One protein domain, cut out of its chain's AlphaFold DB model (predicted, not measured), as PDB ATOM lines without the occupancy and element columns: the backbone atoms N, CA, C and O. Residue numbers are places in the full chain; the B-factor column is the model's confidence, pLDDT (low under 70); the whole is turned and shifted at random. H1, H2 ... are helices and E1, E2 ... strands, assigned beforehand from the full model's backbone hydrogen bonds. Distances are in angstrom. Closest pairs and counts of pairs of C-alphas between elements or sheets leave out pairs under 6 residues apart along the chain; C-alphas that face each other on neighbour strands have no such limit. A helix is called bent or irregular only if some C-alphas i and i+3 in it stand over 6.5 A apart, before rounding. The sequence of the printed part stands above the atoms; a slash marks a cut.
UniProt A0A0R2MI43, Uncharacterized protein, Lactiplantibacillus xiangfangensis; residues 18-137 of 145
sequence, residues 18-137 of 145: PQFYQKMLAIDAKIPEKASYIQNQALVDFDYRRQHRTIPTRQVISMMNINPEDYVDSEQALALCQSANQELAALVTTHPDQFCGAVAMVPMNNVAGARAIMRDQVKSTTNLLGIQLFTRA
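AT A GLANCE: This is residues 18 to 137 of the 145 residues of an uncharacterized protein of Lactiplantibacillus xiangfangensis (UniProt A0A0R2MI43). A small parallel sheet, E1, E2 and E3, has the long helix H5 and the shorter H6 over one face, in two layers, while H1 packs on H5 and the short helices H2, H3 and H4 form a loose arc off the sheet. The printed part has 120 residues, in the order H1 H2 H3 H4 E1 H5 E2 H6 E3; the class is mixed, helices and strands. It is compact, with a radius of gyration of the C-alphas of 14.4 A and spans of 39 by 36 by 25 A.

IN THESE COORDINATES: Find C-alpha 18 at (32.881, 31.497, -41.923), where H1, residues 18 to 25, begins. H2 (31 to 34), H3 (36 to 39) and H4 (46 to 51) follow. E1, residues 58 to 63, spans 16.1 A. From C-alpha 74 at (53.368, 40.026, -42.887), H5 runs 30.2 A to residue 94. E2 is 99 to 104, 14.1 A. H6, 111 to 122, is 15.1 A long and only just irregular: C-alphas 119 and 122 are 6.6 A apart. E3, 128 to 131, ends at (39.341, 50.166, -40.276).

HOW THE PARTS SIT: Inner strand E2 is parallel to E1, with N 100 and O 59 at 2.8 A, and to E3, with N 129 and O 102 at 2.8 A. E1, H5, E2 and E2, H6, E3 are strand-helix-strand units, parallel neighbour strands joined through a helix, with right-handed crossovers. H5 lies over E2 at a height over the sheet of 9.0 A; H6 lies over E3 at 8.6 A, on the same face. Residues 78 to 82 of H5 touch H6, closest at the C-alphas of Leu 78 and Gly 113, 6.0 A. Residues 80 to 87 touch H1, closest at the C-alphas of Phe 20 and Ala 84, 5.6 A, a shallow tilt of 25 degrees, opposite ways. H2, H3 and H4 touch no helix. Every O i to N i+4 pair is within hydrogen-bond range in H1, H4 and H5, and 7 of 8 in H6; H2 and H3 are too short for one.

THE WHOLE: The C-alphas farthest apart, of Thr 54 and Ala 112, are 41.0 A apart. The printed part has no cut, no link is long, and no printed residue is under 70 in pLDDT.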
ATOM      1  N   PRO A  18      32.571  32.926 -41.837       93.94
ATOM      2  CA  PRO A  18      32.881  31.497 -41.923       93.94
ATOM      3  C   PRO A  18      34.161  31.140 -42.691       93.94
ATOM      4  O   PRO A  18      34.921  30.292 -42.226       93.94
ATOM      5  N   GLN A  19      34.435  31.755 -43.847       96.44
ATOM      6  CA  GLN A  19      35.608  31.407 -44.661       96.44
ATOM      7  C   GLN A  19      36.899  31.895 -44.005       96.44
ATOM      8  O   GLN A  19      37.882  31.154 -43.964       96.44
ATOM      9  N   PHE A  20      36.895  33.112 -43.455       97.44
ATOM     10  CA  PHE A  20      37.981  33.616 -42.618       97.44
ATOM     11  C   PHE A  20      38.268  32.673 -41.443       97.44
ATOM     12  O   PHE A  20      39.413  32.269 -41.245       97.44
ATOM     13  N   TYR A  21      37.234  32.251 -40.712       95.44
ATOM     14  CA  TYR A  21      37.402  31.368 -39.559       95.44
ATOM     15  C   TYR A  21      37.992  30.004 -39.940       95.44
ATOM     16  O   TYR A  21      38.919  29.544 -39.278       95.44
ATOM     17  N   GLN A  22      37.551  29.392 -41.045       96.25
ATOM     18  CA  GLN A  22      38.156  28.149 -41.545       96.25
ATOM     19  C   GLN A  22      39.627  28.332 -41.963       96.25
ATOM     20  O   GLN A  22      40.449  27.457 -41.691       96.25
ATOM     21  N   LYS A  23      39.998  29.479 -42.555       97.81
ATOM     22  CA  LYS A  23      41.408  29.801 -42.854       97.81
ATOM     23  C   LYS A  23      42.246  29.936 -41.580       97.81
ATOM     24  O   LYS A  23      43.360  29.426 -41.543       97.81
ATOM     25  N   MET A  24      41.706  30.564 -40.534       97.31
ATOM     26  CA  MET A  24      42.393  30.692 -39.245       97.31
ATOM     27  C   MET A  24      42.510  29.346 -38.509       97.31
ATOM     28  O   MET A  24      43.576  29.043 -37.982       97.31
ATOM     29  N   LEU A  25      41.485  28.486 -38.543       96.19
ATOM     30  CA  LEU A  25      41.550  27.124 -37.984       96.19
ATOM     31  C   LEU A  25      42.574  26.224 -38.697       96.19
ATOM     32  O   LEU A  25      43.161  25.350 -38.064       96.19
ATOM     33  N   ALA A  26      42.814  26.441 -39.995       98.00
ATOM     34  CA  ALA A  26      43.860  25.745 -40.747       98.00
ATOM     35  C   ALA A  26      45.290  26.205 -40.385       98.00
ATOM     36  O   ALA A  26      46.249  25.499 -40.687       98.00
ATOM     37  N   ILE A  27      45.430  27.371 -39.742       97.88
ATOM     38  CA  ILE A  27      46.695  27.901 -39.211       97.88
ATOM     39  C   ILE A  27      46.889  27.442 -37.760       97.88
ATOM     40  O   ILE A  27      47.954  26.943 -37.405       97.88
ATOM     41  N   ASP A  28      45.852  27.573 -36.928       97.06
ATOM     42  CA  ASP A  28      45.857  27.115 -35.541       97.06
ATOM     43  C   ASP A  28      44.495  26.537 -35.124       97.06
ATOM     44  O   ASP A  28      43.551  27.245 -34.764       97.06
ATOM     45  N   ALA A  29      44.422  25.205 -35.092       95.69
ATOM     46  CA  ALA A  29      43.238  24.467 -34.662       95.69
ATOM     47  C   ALA A  29      42.862  24.696 -33.180       95.69
ATOM     48  O   ALA A  29      41.764  24.314 -32.777       95.69
ATOM     49  N   LYS A  30      43.728  25.325 -32.366       94.69
ATOM     50  CA  LYS A  30      43.461  25.665 -30.956       94.69
ATOM     51  C   LYS A  30      42.845  27.044 -30.750       94.69
ATOM     52  O   LYS A  30      42.583  27.425 -29.608       94.69
ATOM     53  N   ILE A  31      42.550  27.791 -31.816       92.88
ATOM     54  CA  ILE A  31      41.793  29.046 -31.709       92.88
ATOM     55  C   ILE A  31      40.509  28.893 -30.861       92.88
ATOM     56  O   ILE A  31      40.330  29.725 -29.978       92.88
ATOM     57  N   PRO A  32      39.674  27.835 -30.970       90.44
ATOM     58  CA  PRO A  32      38.484  27.674 -30.122       90.44
ATOM     59  C   PRO A  32      38.777  27.576 -28.612       90.44
ATOM     60  O   PRO A  32      37.918  27.926 -27.802       90.44
ATOM     61  N   GLU A  33      39.972  27.109 -28.229       90.50
ATOM     62  CA  GLU A  33      40.442  27.041 -26.835       90.50
ATOM     63  C   GLU A  33      40.900  28.425 -26.347       90.50
ATOM     64  O   GLU A  33      40.550  28.860 -25.251       90.50
ATOM     65  N   LYS A  34      41.664  29.135 -27.188       88.62
ATOM     66  CA  LYS A  34      42.206  30.481 -26.921       88.62
ATOM     67  C   LYS A  34      41.135  31.577 -26.938       88.62
ATOM     68  O   LYS A  34      41.298  32.617 -26.304       88.62
ATOM     69  N   ALA A  35      40.067  31.353 -27.694       85.56
ATOM     70  CA  ALA A  35      39.101  32.354 -28.123       85.56
ATOM     71  C   ALA A  35      37.662  31.903 -27.798       85.56
ATOM     72  O   ALA A  35      36.780  31.868 -28.655       85.56
ATOM     73  N   SER A  36      37.428  31.521 -26.539       82.56
ATOM     74  CA  SER A  36      36.205  30.840 -26.073       82.56
ATOM     75  C   SER A  36      34.889  31.568 -26.382       82.56
ATOM     76  O   SER A  36      33.863  30.922 -26.584       82.56
ATOM     77  N   TYR A  37      34.901  32.896 -26.508       82.00
ATOM     78  CA  TYR A  37      33.747  33.703 -26.931       82.00
ATOM     79  C   TYR A  37      33.218  33.356 -28.341       82.00
ATOM     80  O   TYR A  37      32.055  33.643 -28.618       82.00
ATOM     81  N   ILE A  38      34.004  32.697 -29.209       83.19
ATOM     82  CA  ILE A  38      33.551  32.216 -30.534       83.19
ATOM     83  C   ILE A  38      32.427  31.171 -30.395       83.19
ATOM     84  O   ILE A  38      31.621  31.004 -31.305       83.19
ATOM     85  N   GLN A  39      32.307  30.517 -29.233       83.06
ATOM     86  CA  GLN A  39      31.216  29.586 -28.921       83.06
ATOM     87  C   GLN A  39      29.828  30.261 -28.888       83.06
ATOM     88  O   GLN A  39      28.811  29.570 -28.883       83.06
ATOM     89  N   ASN A  40      29.752  31.599 -28.897       90.62
ATOM     90  CA  ASN A  40      28.498  32.316 -29.104       90.62
ATOM     91  C   ASN A  40      28.036  32.192 -30.568       90.62
ATOM     92  O   ASN A  40      28.521  32.909 -31.448       90.62
ATOM     93  N   GLN A  41      27.043  31.329 -30.804       92.38
ATOM     94  CA  GLN A  41      26.448  31.060 -32.118       92.38
ATOM     95  C   GLN A  41      26.085  32.337 -32.899       92.38
ATOM     96  O   GLN A  41      26.328  32.398 -34.101       92.38
ATOM     97  N   ALA A  42      25.611  33.401 -32.237       93.81
ATOM     98  CA  ALA A  42      25.231  34.653 -32.901       93.81
ATOM     99  C   ALA A  42      26.404  35.432 -33.543       93.81
ATOM    100  O   ALA A  42      26.158  36.411 -34.251       93.81
ATOM    101  N   LEU A  43      27.666  35.038 -33.314       94.44
ATOM    102  CA  LEU A  43      28.834  35.590 -34.014       94.44
ATOM    103  C   LEU A  43      29.057  34.967 -35.401       94.44
ATOM    104  O   LEU A  43      29.578  35.659 -36.275       94.44
ATOM    105  N   VAL A  44      28.687  33.695 -35.586       91.38
ATOM    106  CA  VAL A  44      29.011  32.871 -36.772       91.38
ATOM    107  C   VAL A  44      27.782  32.448 -37.583       91.38
ATOM    108  O   VAL A  44      27.894  32.184 -38.778       91.38
ATOM    109  N   ASP A  45      26.613  32.389 -36.946       94.25
ATOM    110  CA  ASP A  45      25.335  32.005 -37.537       94.25
ATOM    111  C   ASP A  45      24.423  33.236 -37.614       94.25
ATOM    112  O   ASP A  45      23.867  33.719 -36.619       94.25
ATOM    113  N   PHE A  46      24.303  33.771 -38.827       95.00
ATOM    114  CA  PHE A  46      23.587  35.015 -39.076       95.00
ATOM    115  C   PHE A  46      22.068  34.836 -39.139       95.00
ATOM    116  O   PHE A  46      21.364  35.831 -38.990       95.00
ATOM    117  N   ASP A  47      21.543  33.616 -39.285       94.94
ATOM    118  CA  ASP A  47      20.099  33.358 -39.192       94.94
ATOM    119  C   ASP A  47      19.666  33.116 -37.744       94.94
ATOM    120  O   ASP A  47      18.646  33.663 -37.321       94.94
ATOM    121  N   TYR A  48      20.487  32.438 -36.934       95.94
ATOM    122  CA  TYR A  48      20.321  32.436 -35.480       95.94
ATOM    123  C   TYR A  48      20.351  33.868 -34.930       95.94
ATOM    124  O   TYR A  48      19.453  34.254 -34.177       95.94
ATOM    125  N   ARG A  49      21.316  34.696 -35.364       95.25
ATOM    126  CA  ARG A  49      21.383  36.129 -35.017       95.25
ATOM    127  C   ARG A  49      20.118  36.891 -35.443       95.25
ATOM    128  O   ARG A  49      19.589  37.664 -34.645       95.25
ATOM    129  N   ARG A  50      19.595  36.627 -36.652       94.31
ATOM    130  CA  ARG A  50      18.352  37.228 -37.184       94.31
ATOM    131  C   ARG A  50      17.139  36.904 -36.310       94.31
ATOM    132  O   ARG A  50      16.329  37.790 -36.040       94.31
ATOM    133  N   GLN A  51      17.029  35.648 -35.873       94.94
ATOM    134  CA  GLN A  51      15.916  35.125 -35.072       94.94
ATOM    135  C   GLN A  51      15.953  35.595 -33.612       94.94
ATOM    136  O   GLN A  51      14.904  35.866 -33.035       94.94
ATOM    137  N   HIS A  52      17.146  35.725 -33.021       94.69
ATOM    138  CA  HIS A  52      17.323  36.041 -31.598       94.69
ATOM    139  C   HIS A  52      17.555  37.538 -31.317       94.69
ATOM    140  O   HIS A  52      17.885  37.909 -30.187       94.69
ATOM    141  N   ARG A  53      17.372  38.427 -32.307       89.12
ATOM    142  CA  ARG A  53      17.457  39.879 -32.072       89.12
ATOM    143  C   ARG A  53      16.315  40.336 -31.154       89.12
ATOM    144  O   ARG A  53      15.146  40.057 -31.407       89.12
ATOM    145  N   THR A  54      16.639  41.106 -30.120       88.00
ATOM    146  CA  THR A  54      15.654  41.631 -29.157       88.00
ATOM    147  C   THR A  54      14.988  42.931 -29.611       88.00
ATOM    148  O   THR A  54      13.881  43.238 -29.176       88.00
ATOM    149  N   ILE A  55      15.646  43.703 -30.483       88.00
ATOM    150  CA  ILE A  55      15.211  45.026 -30.957       88.00
ATOM    151  C   ILE A  55      15.435  45.106 -32.482       88.00
ATOM    152  O   ILE A  55      16.403  44.526 -32.984       88.00
ATOM    153  N   PRO A  56      14.570  45.793 -33.257       89.00
ATOM    154  CA  PRO A  56      14.877  46.180 -34.632       89.00
ATOM    155  C   PRO A  56      16.060  47.158 -34.666       89.00
ATOM    156  O   PRO A  56      15.904  48.326 -34.334       89.00
ATOM    157  N   THR A  57      17.224  46.675 -35.090       93.81
ATOM    158  CA  THR A  57      18.487  47.428 -35.157       93.81
ATOM    159  C   THR A  57      19.230  47.008 -36.423       93.81
ATOM    160  O   THR A  57      19.197  45.826 -36.773       93.81
ATOM    161  N   ARG A  58      19.918  47.938 -37.098       95.69
ATOM    162  CA  ARG A  58      20.928  47.606 -38.121       95.69
ATOM    163  C   ARG A  58      22.323  47.808 -37.541       95.69
ATOM    164  O   ARG A  58      22.539  48.712 -36.744       95.69
ATOM    165  N   GLN A  59      23.267  46.963 -37.925       97.81
ATOM    166  CA  GLN A  59      24.589  46.897 -37.311       97.81
ATOM    167  C   GLN A  59      25.698  47.314 -38.279       97.81
ATOM    168  O   GLN A  59      25.668  46.965 -39.463       97.81
ATOM    169  N   VAL A  60      26.682  48.052 -37.773       98.62
ATOM    170  CA  VAL A  60      28.013  48.157 -38.375       98.62
ATOM    171  C   VAL A  60      28.861  47.057 -37.747       98.62
ATOM    172  O   VAL A  60      29.026  47.032 -36.528       98.62
ATOM    173  N   ILE A  61      29.341  46.121 -38.567       98.62
ATOM    174  CA  ILE A  61      30.019  44.908 -38.091       98.62
ATOM    175  C   ILE A  61      31.543  44.984 -38.217       98.62
ATOM    176  O   ILE A  61      32.083  45.269 -39.281       98.62
ATOM    177  N   SER A  62      32.246  44.684 -37.133       98.31
ATOM    178  CA  SER A  62      33.688  44.452 -37.093       98.31
ATOM    179  C   SER A  62      33.982  42.952 -36.994       98.31
ATOM    180  O   SER A  62      33.129  42.162 -36.566       98.31
ATOM    181  N   MET A  63      35.194  42.539 -37.374       96.62
ATOM    182  CA  MET A  63      35.631  41.183 -37.054       96.62
ATOM    183  C   MET A  63      35.937  41.105 -35.557       96.62
ATOM    184  O   MET A  63      36.476  42.036 -34.952       96.62
ATOM    185  N   MET A  64      35.626  39.976 -34.938       92.88
ATOM    186  CA  MET A  64      36.172  39.679 -33.621       92.88
ATOM    187  C   MET A  64      37.712  39.559 -33.716       92.88
ATOM    188  O   MET A  64      38.234  39.038 -34.698       92.88
ATOM    189  N   ASN A  65      38.417  40.027 -32.681       89.50
ATOM    190  CA  ASN A  65      39.868  39.962 -32.443       89.50
ATOM    191  C   ASN A  65      40.504  38.551 -32.590       89.50
ATOM    192  O   ASN A  65      40.841  37.899 -31.601       89.50
ATOM    193  N   ILE A  66      40.657  38.075 -33.825       93.44
ATOM    194  CA  ILE A  66      41.408  36.870 -34.219       93.44
ATOM    195  C   ILE A  66      42.434  37.316 -35.273       93.44
ATOM    196  O   ILE A  66      42.399  36.891 -36.426       93.44
ATOM    197  N   ASN A  67      43.269  38.295 -34.921       96.12
ATOM    198  CA  ASN A  67      44.026  39.067 -35.907       96.12
ATOM    199  C   ASN A  67      45.120  38.202 -36.552       96.12
ATOM    200  O   ASN A  67      45.936  37.642 -35.822       96.12
ATOM    201  N   PRO A  68      45.205  38.109 -37.894       98.12
ATOM    202  CA  PRO A  68      46.217  37.287 -38.565       98.12
ATOM    203  C   PRO A  68      47.666  37.591 -38.155       98.12
ATOM    204  O   PRO A  68      48.501  36.691 -38.121       98.12
ATOM    205  N   GLU A  69      47.952  38.841 -37.797       98.06
ATOM    206  CA  GLU A  69      49.266  39.312 -37.345       98.06
ATOM    207  C   GLU A  69      49.816  38.617 -36.088       98.06
ATOM    208  O   GLU A  69      51.031  38.590 -35.908       98.06
ATOM    209  N   ASP A  70      48.951  38.028 -35.254       97.06
ATOM    210  CA  ASP A  70      49.346  37.272 -34.058       97.06
ATOM    211  C   ASP A  70      49.676  35.790 -34.364       97.06
ATOM    212  O   ASP A  70      50.099  35.055 -33.468       97.06
ATOM    213  N   TYR A  71      49.478  35.331 -35.611       97.56
ATOM    214  CA  TYR A  71      49.591  33.917 -36.011       97.56
ATOM    215  C   TYR A  71      50.534  33.661 -37.199       97.56
ATOM    216  O   TYR A  71      51.088  32.565 -37.287       97.56
ATOM    217  N   VAL A  72      50.699  34.615 -38.126       98.50
ATOM    218  CA  VAL A  72      51.441  34.418 -39.393       98.50
ATOM    219  C   VAL A  72      52.324  35.615 -39.777       98.50
ATOM    220  O   VAL A  72      52.308  36.659 -39.123       98.50
ATOM    221  N   ASP A  73      53.112  35.467 -40.847       98.62
ATOM    222  CA  ASP A  73      53.970  36.531 -41.383       98.62
ATOM    223  C   ASP A  73      53.191  37.722 -41.988       98.62
ATOM    224  O   ASP A  73      51.960  37.732 -42.067       98.62
ATOM    225  N   SER A  74      53.924  38.762 -42.394       98.44
ATOM    226  CA  SER A  74      53.368  40.026 -42.887       98.44
ATOM    227  C   SER A  74      52.583  39.901 -44.196       98.44
ATOM    228  O   SER A  74      51.617  40.640 -44.399       98.44
ATOM    229  N   GLU A  75      52.961  38.991 -45.091       98.62
ATOM    230  CA  GLU A  75      52.309  38.830 -46.394       98.62
ATOM    231  C   GLU A  75      51.104  37.892 -46.287       98.62
ATOM    232  O   GLU A  75      50.032  38.189 -46.825       98.62
ATOM    233  N   GLN A  76      51.219  36.813 -45.507       98.69
ATOM    234  CA  GLN A  76      50.084  35.942 -45.216       98.69
ATOM    235  C   GLN A  76      49.007  36.684 -44.401       98.69
ATOM    236  O   GLN A  76      47.820  36.562 -44.714       98.69
ATOM    237  N   ALA A  77      49.392  37.516 -43.425       98.75
ATOM    238  CA  ALA A  77      48.454  38.358 -42.680       98.75
ATOM    239  C   ALA A  77      47.736  39.370 -43.587       98.75
ATOM    240  O   ALA A  77      46.522  39.553 -43.467       98.75
ATOM    241  N   LEU A  78      48.449  39.983 -44.539       98.81
ATOM    242  CA  LEU A  78      47.857  40.886 -45.528       98.81
ATOM    243  C   LEU A  78      46.829  40.180 -46.419       98.81
ATOM    244  O   LEU A  78      45.712  40.680 -46.563       98.81
ATOM    245  N   ALA A  79      47.162  39.007 -46.960       98.75
ATOM    246  CA  ALA A  79      46.243  38.216 -47.778       98.75
ATOM    247  C   ALA A  79      44.991  37.766 -46.993       98.75
ATOM    248  O   ALA A  79      43.876  37.782 -47.525       98.75
ATOM    249  N   LEU A  80      45.153  37.406 -45.714       98.81
ATOM    250  CA  LEU A  80      44.045  37.045 -44.825       98.81
ATOM    251  C   LEU A  80      43.129  38.241 -44.543       98.81
ATOM    252  O   LEU A  80      41.923  38.124 -44.759       98.81
ATOM    253  N   CYS A  81      43.675  39.399 -44.154       98.75
ATOM    254  CA  CYS A  81      42.894  40.620 -43.927       98.75
ATOM    255  C   CYS A  81      42.154  41.073 -45.198       98.75
ATOM    256  O   CYS A  81      40.955  41.342 -45.146       98.75
ATOM    257  N   GLN A  82      42.816  41.083 -46.363       98.69
ATOM    258  CA  GLN A  82      42.172  41.423 -47.640       98.69
ATOM    259  C   GLN A  82      40.984  40.502 -47.955       98.69
ATOM    260  O   GLN A  82      39.924  40.991 -48.356       98.69
ATOM    261  N   SER A  83      41.129  39.190 -47.737       98.56
ATOM    262  CA  SER A  83      40.052  38.215 -47.938       98.56
ATOM    263  C   SER A  83      38.931  38.341 -46.900       98.56
ATOM    264  O   SER A  83      37.766  38.196 -47.266       98.56
ATOM    265  N   ALA A  84      39.252  38.617 -45.635       98.50
ATOM    266  CA  ALA A  84      38.269  38.842 -44.575       98.50
ATOM    267  C   ALA A  84      37.408  40.081 -44.864       98.50
ATOM    268  O   ALA A  84      36.189  40.051 -44.725       98.50
ATOM    269  N   ASN A  85      38.028  41.152 -45.364       98.69
ATOM    270  CA  ASN A  85      37.349  42.391 -45.741       98.69
ATOM    271  C   ASN A  85      36.398  42.208 -46.938       98.69
ATOM    272  O   ASN A  85      35.334  42.827 -46.978       98.69
ATOM    273  N   GLN A  86      36.746  41.337 -47.893       98.50
ATOM    274  CA  GLN A  86      35.839  40.930 -48.976       98.50
ATOM    275  C   GLN A  86      34.632  40.155 -48.429       98.50
ATOM    276  O   GLN A  86      33.499  40.431 -48.823       98.50
ATOM    277  N   GLU A  87      34.854  39.227 -47.493       98.25
ATOM    278  CA  GLU A  87      33.781  38.446 -46.869       98.25
ATOM    279  C   GLU A  87      32.850  39.329 -46.015       98.25
ATOM    280  O   GLU A  87      31.632  39.217 -46.132       98.25
ATOM    281  N   LEU A  88      33.394  40.282 -45.247       98.38
ATOM    282  CA  LEU A  88      32.621  41.289 -44.506       98.38
ATOM    283  C   LEU A  88      31.763  42.166 -45.437       98.38
ATOM    284  O   LEU A  88      30.576  42.370 -45.176       98.38
ATOM    285  N   ALA A  89      32.318  42.652 -46.552       98.38
ATOM    286  CA  ALA A  89      31.561  43.448 -47.522       98.38
ATOM    287  C   ALA A  89      30.443  42.635 -48.208       98.38
ATOM    288  O   ALA A  89      29.337  43.148 -48.425       98.38
ATOM    289  N   ALA A  90      30.693  41.355 -48.505       97.94
ATOM    290  CA  ALA A  90      29.681  40.429 -49.010       97.94
ATOM    291  C   ALA A  90      28.602  40.117 -47.954       97.94
ATOM    292  O   ALA A  90      27.420  40.027 -48.292       97.94
ATOM    293  N   LEU A  91      28.971  40.022 -46.674       97.62
ATOM    294  CA  LEU A  91      28.042  39.797 -45.566       97.62
ATOM    295  C   LEU A  91      27.051  40.963 -45.406       97.62
ATOM    296  O   LEU A  91      25.845  40.730 -45.341       97.62
ATOM    297  N   VAL A  92      27.524  42.215 -45.463       98.25
ATOM    298  CA  VAL A  92      26.642  43.403 -45.475       98.25
ATOM    299  C   VAL A  92      25.689  43.388 -46.676       98.25
ATOM    300  O   VAL A  92      24.517  43.731 -46.550       98.25
ATOM    301  N   THR A  93      26.180  42.955 -47.840       97.56
ATOM    302  CA  THR A  93      25.405  42.917 -49.093       97.56
ATOM    303  C   THR A  93      24.338  41.815 -49.098       97.56
ATOM    304  O   THR A  93      23.280  41.986 -49.698       97.56
ATOM    305  N   THR A  94      24.592  40.691 -48.423       97.12
ATOM    306  CA  THR A  94      23.684  39.527 -48.361       97.12
ATOM    307  C   THR A  94      22.684  39.591 -47.206       97.12
ATOM    308  O   THR A  94      21.619  38.987 -47.301       97.12
ATOM    309  N   HIS A  95      22.993  40.330 -46.136       96.81
ATOM    310  CA  HIS A  95      22.146  40.474 -44.945       96.81
ATOM    311  C   HIS A  95      21.822  41.959 -44.641       96.81
ATOM    312  O   HIS A  95      22.066  42.431 -43.525       96.81
ATOM    313  N   PRO A  96      21.289  42.738 -45.608       95.88
ATOM    314  CA  PRO A  96      21.093  44.184 -45.454       95.88
ATOM    315  C   PRO A  96      20.017  44.554 -44.417       95.88
ATOM    316  O   PRO A  96      19.970  45.694 -43.952       95.88
ATOM    317  N   ASP A  97      19.159  43.605 -44.036       93.94
ATOM    318  CA  ASP A  97      18.181  43.718 -42.950       93.94
ATOM    319  C   ASP A  97      18.836  43.750 -41.559       93.94
ATOM    320  O   ASP A  97      18.298  44.381 -40.649       93.94
ATOM    321  N   GLN A  98      19.997  43.104 -41.408       96.31
ATOM    322  CA  GLN A  98      20.784  43.084 -40.173       96.31
ATOM    323  C   GLN A  98      21.943  44.079 -40.201       96.31
ATOM    324  O   GLN A  98      22.232  44.700 -39.183       96.31
ATOM    325  N   PHE A  99      22.607  44.255 -41.344       97.69
ATOM    326  CA  PHE A  99      23.854  45.013 -41.441       97.69
ATOM    327  C   PHE A  99      23.715  46.237 -42.349       97.69
ATOM    328  O   PHE A  99      22.993  46.224 -43.346       97.69
ATOM    329  N   CYS A 100      24.410  47.317 -41.994       97.44
ATOM    330  CA  CYS A 100      24.428  48.586 -42.730       97.44
ATOM    331  C   CYS A 100      25.832  49.035 -43.162       97.44
ATOM    332  O   CYS A 100      25.954  49.964 -43.954       97.44
ATOM    333  N   GLY A 101      26.870  48.354 -42.683       98.50
ATOM    334  CA  GLY A 101      28.261  48.556 -43.061       98.50
ATOM    335  C   GLY A 101      29.164  47.607 -42.281       98.50
ATOM    336  O   GLY A 101      28.705  46.904 -41.380       98.50
ATOM    337  N   ALA A 102      30.443  47.587 -42.621       98.75
ATOM    338  CA  ALA A 102      31.459  46.820 -41.922       98.75
ATOM    339  C   ALA A 102      32.733  47.643 -41.702       98.75
ATOM    340  O   ALA A 102      32.995  48.622 -42.404       98.75
ATOM    341  N   VAL A 103      33.529  47.230 -40.722       98.75
ATOM    342  CA  VAL A 103      34.830  47.811 -40.389       98.75
ATOM    343  C   VAL A 103      35.913  46.813 -40.795       98.75
ATOM    344  O   VAL A 103      35.869  45.652 -40.397       98.75
ATOM    345  N   ALA A 104      36.864  47.256 -41.614       98.75
ATOM    346  CA  ALA A 104      37.878  46.391 -42.204       98.75
ATOM    347  C   ALA A 104      39.004  46.033 -41.218       98.75
ATOM    348  O   ALA A 104      39.507  46.887 -40.487       98.75
ATOM    349  N   MET A 105      39.455  44.781 -41.263       98.62
ATOM    350  CA  MET A 105      40.691  44.331 -40.626       98.62
ATOM    351  C   MET A 105      41.908  44.914 -41.354       98.62
ATOM    352  O   MET A 105      41.913  45.034 -42.586       98.62
ATOM    353  N   VAL A 106      42.968  45.209 -40.603       98.62
ATOM    354  CA  VAL A 106      44.281  45.602 -41.132       98.62
ATOM    355  C   VAL A 106      45.394  44.807 -40.442       98.62
ATOM    356  O   VAL A 106      45.275  44.553 -39.251       98.62
ATOM    357  N   PRO A 107      46.458  44.404 -41.162       98.38
ATOM    358  CA  PRO A 107      47.606  43.704 -40.586       98.38
ATOM    359  C   PRO A 107      48.623  44.699 -40.004       98.38
ATOM    360  O   PRO A 107      49.341  45.375 -40.743       98.38
ATOM    361  N   MET A 108      48.749  44.781 -38.684       98.00
ATOM    362  CA  MET A 108      49.730  45.664 -38.039       98.00
ATOM    363  C   MET A 108      51.172  45.147 -38.162       98.00
ATOM    364  O   MET A 108      52.112  45.933 -38.057       98.00
ATOM    365  N   ASN A 109      51.368  43.863 -38.492       98.19
ATOM    366  CA  ASN A 109      52.665  43.336 -38.942       98.19
ATOM    367  C   ASN A 109      53.020  43.741 -40.391       98.19
ATOM    368  O   ASN A 109      54.138  43.490 -40.833       98.19
ATOM    369  N   ASN A 110      52.110  44.402 -41.118       98.44
ATOM    370  CA  ASN A 110      52.331  44.903 -42.473       98.44
ATOM    371  C   ASN A 110      51.707  46.297 -42.664       98.44
ATOM    372  O   ASN A 110      50.722  46.477 -43.381       98.44
ATOM    373  N   VAL A 111      52.307  47.317 -42.042       96.94
ATOM    374  CA  VAL A 111      51.834  48.717 -42.091       96.94
ATOM    375  C   VAL A 111      51.699  49.253 -43.530       96.94
ATOM    376  O   VAL A 111      50.820  50.070 -43.817       96.94
ATOM    377  N   ALA A 112      52.520  48.776 -44.473       98.31
ATOM    378  CA  ALA A 112      52.382  49.108 -45.892       98.31
ATOM    379  C   ALA A 112      51.093  48.512 -46.493       98.31
ATOM    380  O   ALA A 112      50.325  49.228 -47.142       98.31
ATOM    381  N   GLY A 113      50.822  47.235 -46.214       98.56
ATOM    382  CA  GLY A 113      49.590  46.538 -46.571       98.56
ATOM    383  C   GLY A 113      48.336  47.125 -45.914       98.56
ATOM    384  O   GLY A 113      47.330  47.326 -46.592       98.56
ATOM    385  N   ALA A 114      48.403  47.504 -44.634       98.50
ATOM    386  CA  ALA A 114      47.330  48.208 -43.928       98.50
ATOM    387  C   ALA A 114      46.952  49.528 -44.628       98.50
ATOM    388  O   ALA A 114      45.777  49.789 -44.900       98.50
ATOM    389  N   ARG A 115      47.951  50.334 -45.018       98.38
ATOM    390  CA  ARG A 115      47.736  51.571 -45.791       98.38
ATOM    391  C   ARG A 115      47.163  51.308 -47.188       98.38
ATOM    392  O   ARG A 115      46.387  52.131 -47.675       98.38
ATOM    393  N   ALA A 116      47.510  50.188 -47.826       98.50
ATOM    394  CA  ALA A 116      46.906  49.773 -49.093       98.50
ATOM    395  C   ALA A 116      45.429  49.371 -48.917       98.50
ATOM    396  O   ALA A 116      44.582  49.855 -49.663       98.50
ATOM    397  N   ILE A 117      45.084  48.600 -47.876       98.69
ATOM    398  CA  ILE A 117      43.686  48.278 -47.529       98.69
ATOM    399  C   ILE A 117      42.858  49.562 -47.363       98.69
ATOM    400  O   ILE A 117      41.802  49.685 -47.981       98.69
ATOM    401  N   MET A 118      43.348  50.555 -46.612       98.38
ATOM    402  CA  MET A 118      42.651  51.843 -46.450       98.38
ATOM    403  C   MET A 118      42.450  52.585 -47.783       98.38
ATOM    404  O   MET A 118      41.353  53.065 -48.075       98.38
ATOM    405  N   ARG A 119      43.518  52.707 -48.582       98.12
ATOM    406  CA  ARG A 119      43.541  53.509 -49.816       98.12
ATOM    407  C   ARG A 119      42.752  52.874 -50.959       98.12
ATOM    408  O   ARG A 119      42.110  53.609 -51.710       98.12
ATOM    409  N   ASP A 120      42.824  51.552 -51.087       97.94
ATOM    410  CA  ASP A 120      42.398  50.820 -52.281       97.94
ATOM    411  C   ASP A 120      41.143  49.980 -52.020       97.94
ATOM    412  O   ASP A 120      40.225  50.003 -52.835       97.94
ATOM    413  N   GLN A 121      41.061  49.272 -50.885       98.00
ATOM    414  CA  GLN A 121      39.946  48.364 -50.579       98.00
ATOM    415  C   GLN A 121      38.785  49.082 -49.878       98.00
ATOM    416  O   GLN A 121      37.658  49.038 -50.366       98.00
ATOM    417  N   VAL A 122      39.046  49.776 -48.765       98.44
ATOM    418  CA  VAL A 122      38.011  50.494 -47.998       98.44
ATOM    419  C   VAL A 122      37.415  51.613 -48.854       98.44
ATOM    420  O   VAL A 122      36.209  51.657 -49.065       98.44
ATOM    421  N   LYS A 123      38.262  52.458 -49.457       97.38
ATOM    422  CA  LYS A 123      37.821  53.588 -50.292       97.38
ATOM    423  C   LYS A 123      36.991  53.191 -51.527       97.38
ATOM    424  O   LYS A 123      36.200  54.006 -51.995       97.38
ATOM    425  N   SER A 124      37.182  51.991 -52.085       97.25
ATOM    426  CA  SER A 124      36.437  51.521 -53.269       97.25
ATOM    427  C   SER A 124      35.167  50.734 -52.933       97.25
ATOM    428  O   SER A 124      34.335  50.524 -53.813       97.25
ATOM    429  N   THR A 125      34.993  50.316 -51.676       97.19
ATOM    430  CA  THR A 125      33.916  49.412 -51.265       97.19
ATOM    431  C   THR A 125      32.926  50.154 -50.376       97.19
ATOM    432  O   THR A 125      33.160  50.296 -49.184       97.19
ATOM    433  N   THR A 126      31.785  50.579 -50.930       95.12
ATOM    434  CA  THR A 126      30.767  51.411 -50.245       95.12
ATOM    435  C   THR A 126      30.323  50.886 -48.871       95.12
ATOM    436  O   THR A 126      29.954  51.670 -48.003       95.12
ATOM    437  N   ASN A 127      30.375  49.567 -48.663       96.31
ATOM    438  CA  ASN A 127      29.976  48.917 -47.414       96.31
ATOM    439  C   ASN A 127      31.109  48.814 -46.369       96.31
ATOM    440  O   ASN A 127      30.837  48.376 -45.255       96.31
ATOM    441  N   LEU A 128      32.354  49.195 -46.686       98.50
ATOM    442  CA  LEU A 128      33.466  49.279 -45.729       98.50
ATOM    443  C   LEU A 128      33.600  50.726 -45.235       98.50
ATOM    444  O   LEU A 128      34.044  51.608 -45.963       98.50
ATOM    445  N   LEU A 129      33.211  50.972 -43.984       98.38
ATOM    446  CA  LEU A 129      33.071  52.324 -43.421       98.38
ATOM    447  C   LEU A 129      34.339  52.845 -42.722       98.38
ATOM    448  O   LEU A 129      34.391  54.004 -42.317       98.38
ATOM    449  N   GLY A 130      35.363  52.004 -42.562       98.31
ATOM    450  CA  GLY A 130      36.606  52.344 -41.870       98.31
ATOM    451  C   GLY A 130      37.489  51.121 -41.630       98.31
ATOM    452  O   GLY A 130      37.263  50.067 -42.227       98.31
ATOM    453  N   ILE A 131      38.473  51.259 -40.739       98.50
ATOM    454  CA  ILE A 131      39.341  50.166 -40.276       98.50
ATOM    455  C   ILE A 131      39.236  49.962 -38.763       98.50
ATOM    456  O   ILE A 131      38.930  50.895 -38.020       98.50
ATOM    457  N   GLN A 132      39.508  48.741 -38.319       98.19
ATOM    458  CA  GLN A 132      39.530  48.344 -36.919       98.19
ATOM    459  C   GLN A 132      40.969  48.406 -36.412       98.19
ATOM    460  O   GLN A 132      41.861  47.803 -37.001       98.19
ATOM    461  N   LEU A 133      41.187  49.129 -35.315       97.12
ATOM    462  CA  LEU A 133      42.457  49.167 -34.596       97.12
ATOM    463  C   LEU A 133      42.221  48.718 -33.154       97.12
ATOM    464  O   LEU A 133      41.213  49.075 -32.541       97.12
ATOM    465  N   PHE A 134      43.167  47.962 -32.611       97.06
ATOM    466  CA  PHE A 134      43.175  47.559 -31.209       97.06
ATOM    467  C   PHE A 134      44.057  48.504 -30.389       97.06
ATOM    468  O   PHE A 134      44.886  49.228 -30.932       97.06
ATOM    469  N   THR A 135      43.902  48.512 -29.064       97.69
ATOM    470  CA  THR A 135      44.723  49.350 -28.162       97.69
ATOM    471  C   THR A 135      46.198  48.936 -28.135       97.69
ATOM    472  O   THR A 135      47.063  49.717 -27.728       97.69
ATOM    473  N   ARG A 136      46.482  47.703 -28.567       97.56
ATOM    474  CA  ARG A 136      47.804  47.098 -28.719       97.56
ATOM    475  C   ARG A 136      47.817  46.208 -29.957       97.56
ATOM    476  O   ARG A 136      46.796  45.607 -30.272       97.56
ATOM    477  N   ALA A 137      48.982  46.080 -30.575       96.62
ATOM    478  CA  ALA A 137      49.270  45.124 -31.642       96.62
ATOM    479  C   ALA A 137      50.705  44.611 -31.464       96.62
ATOM    480  O   ALA A 137      51.568  45.378 -31.028       96.62
TER     481      ALA A 137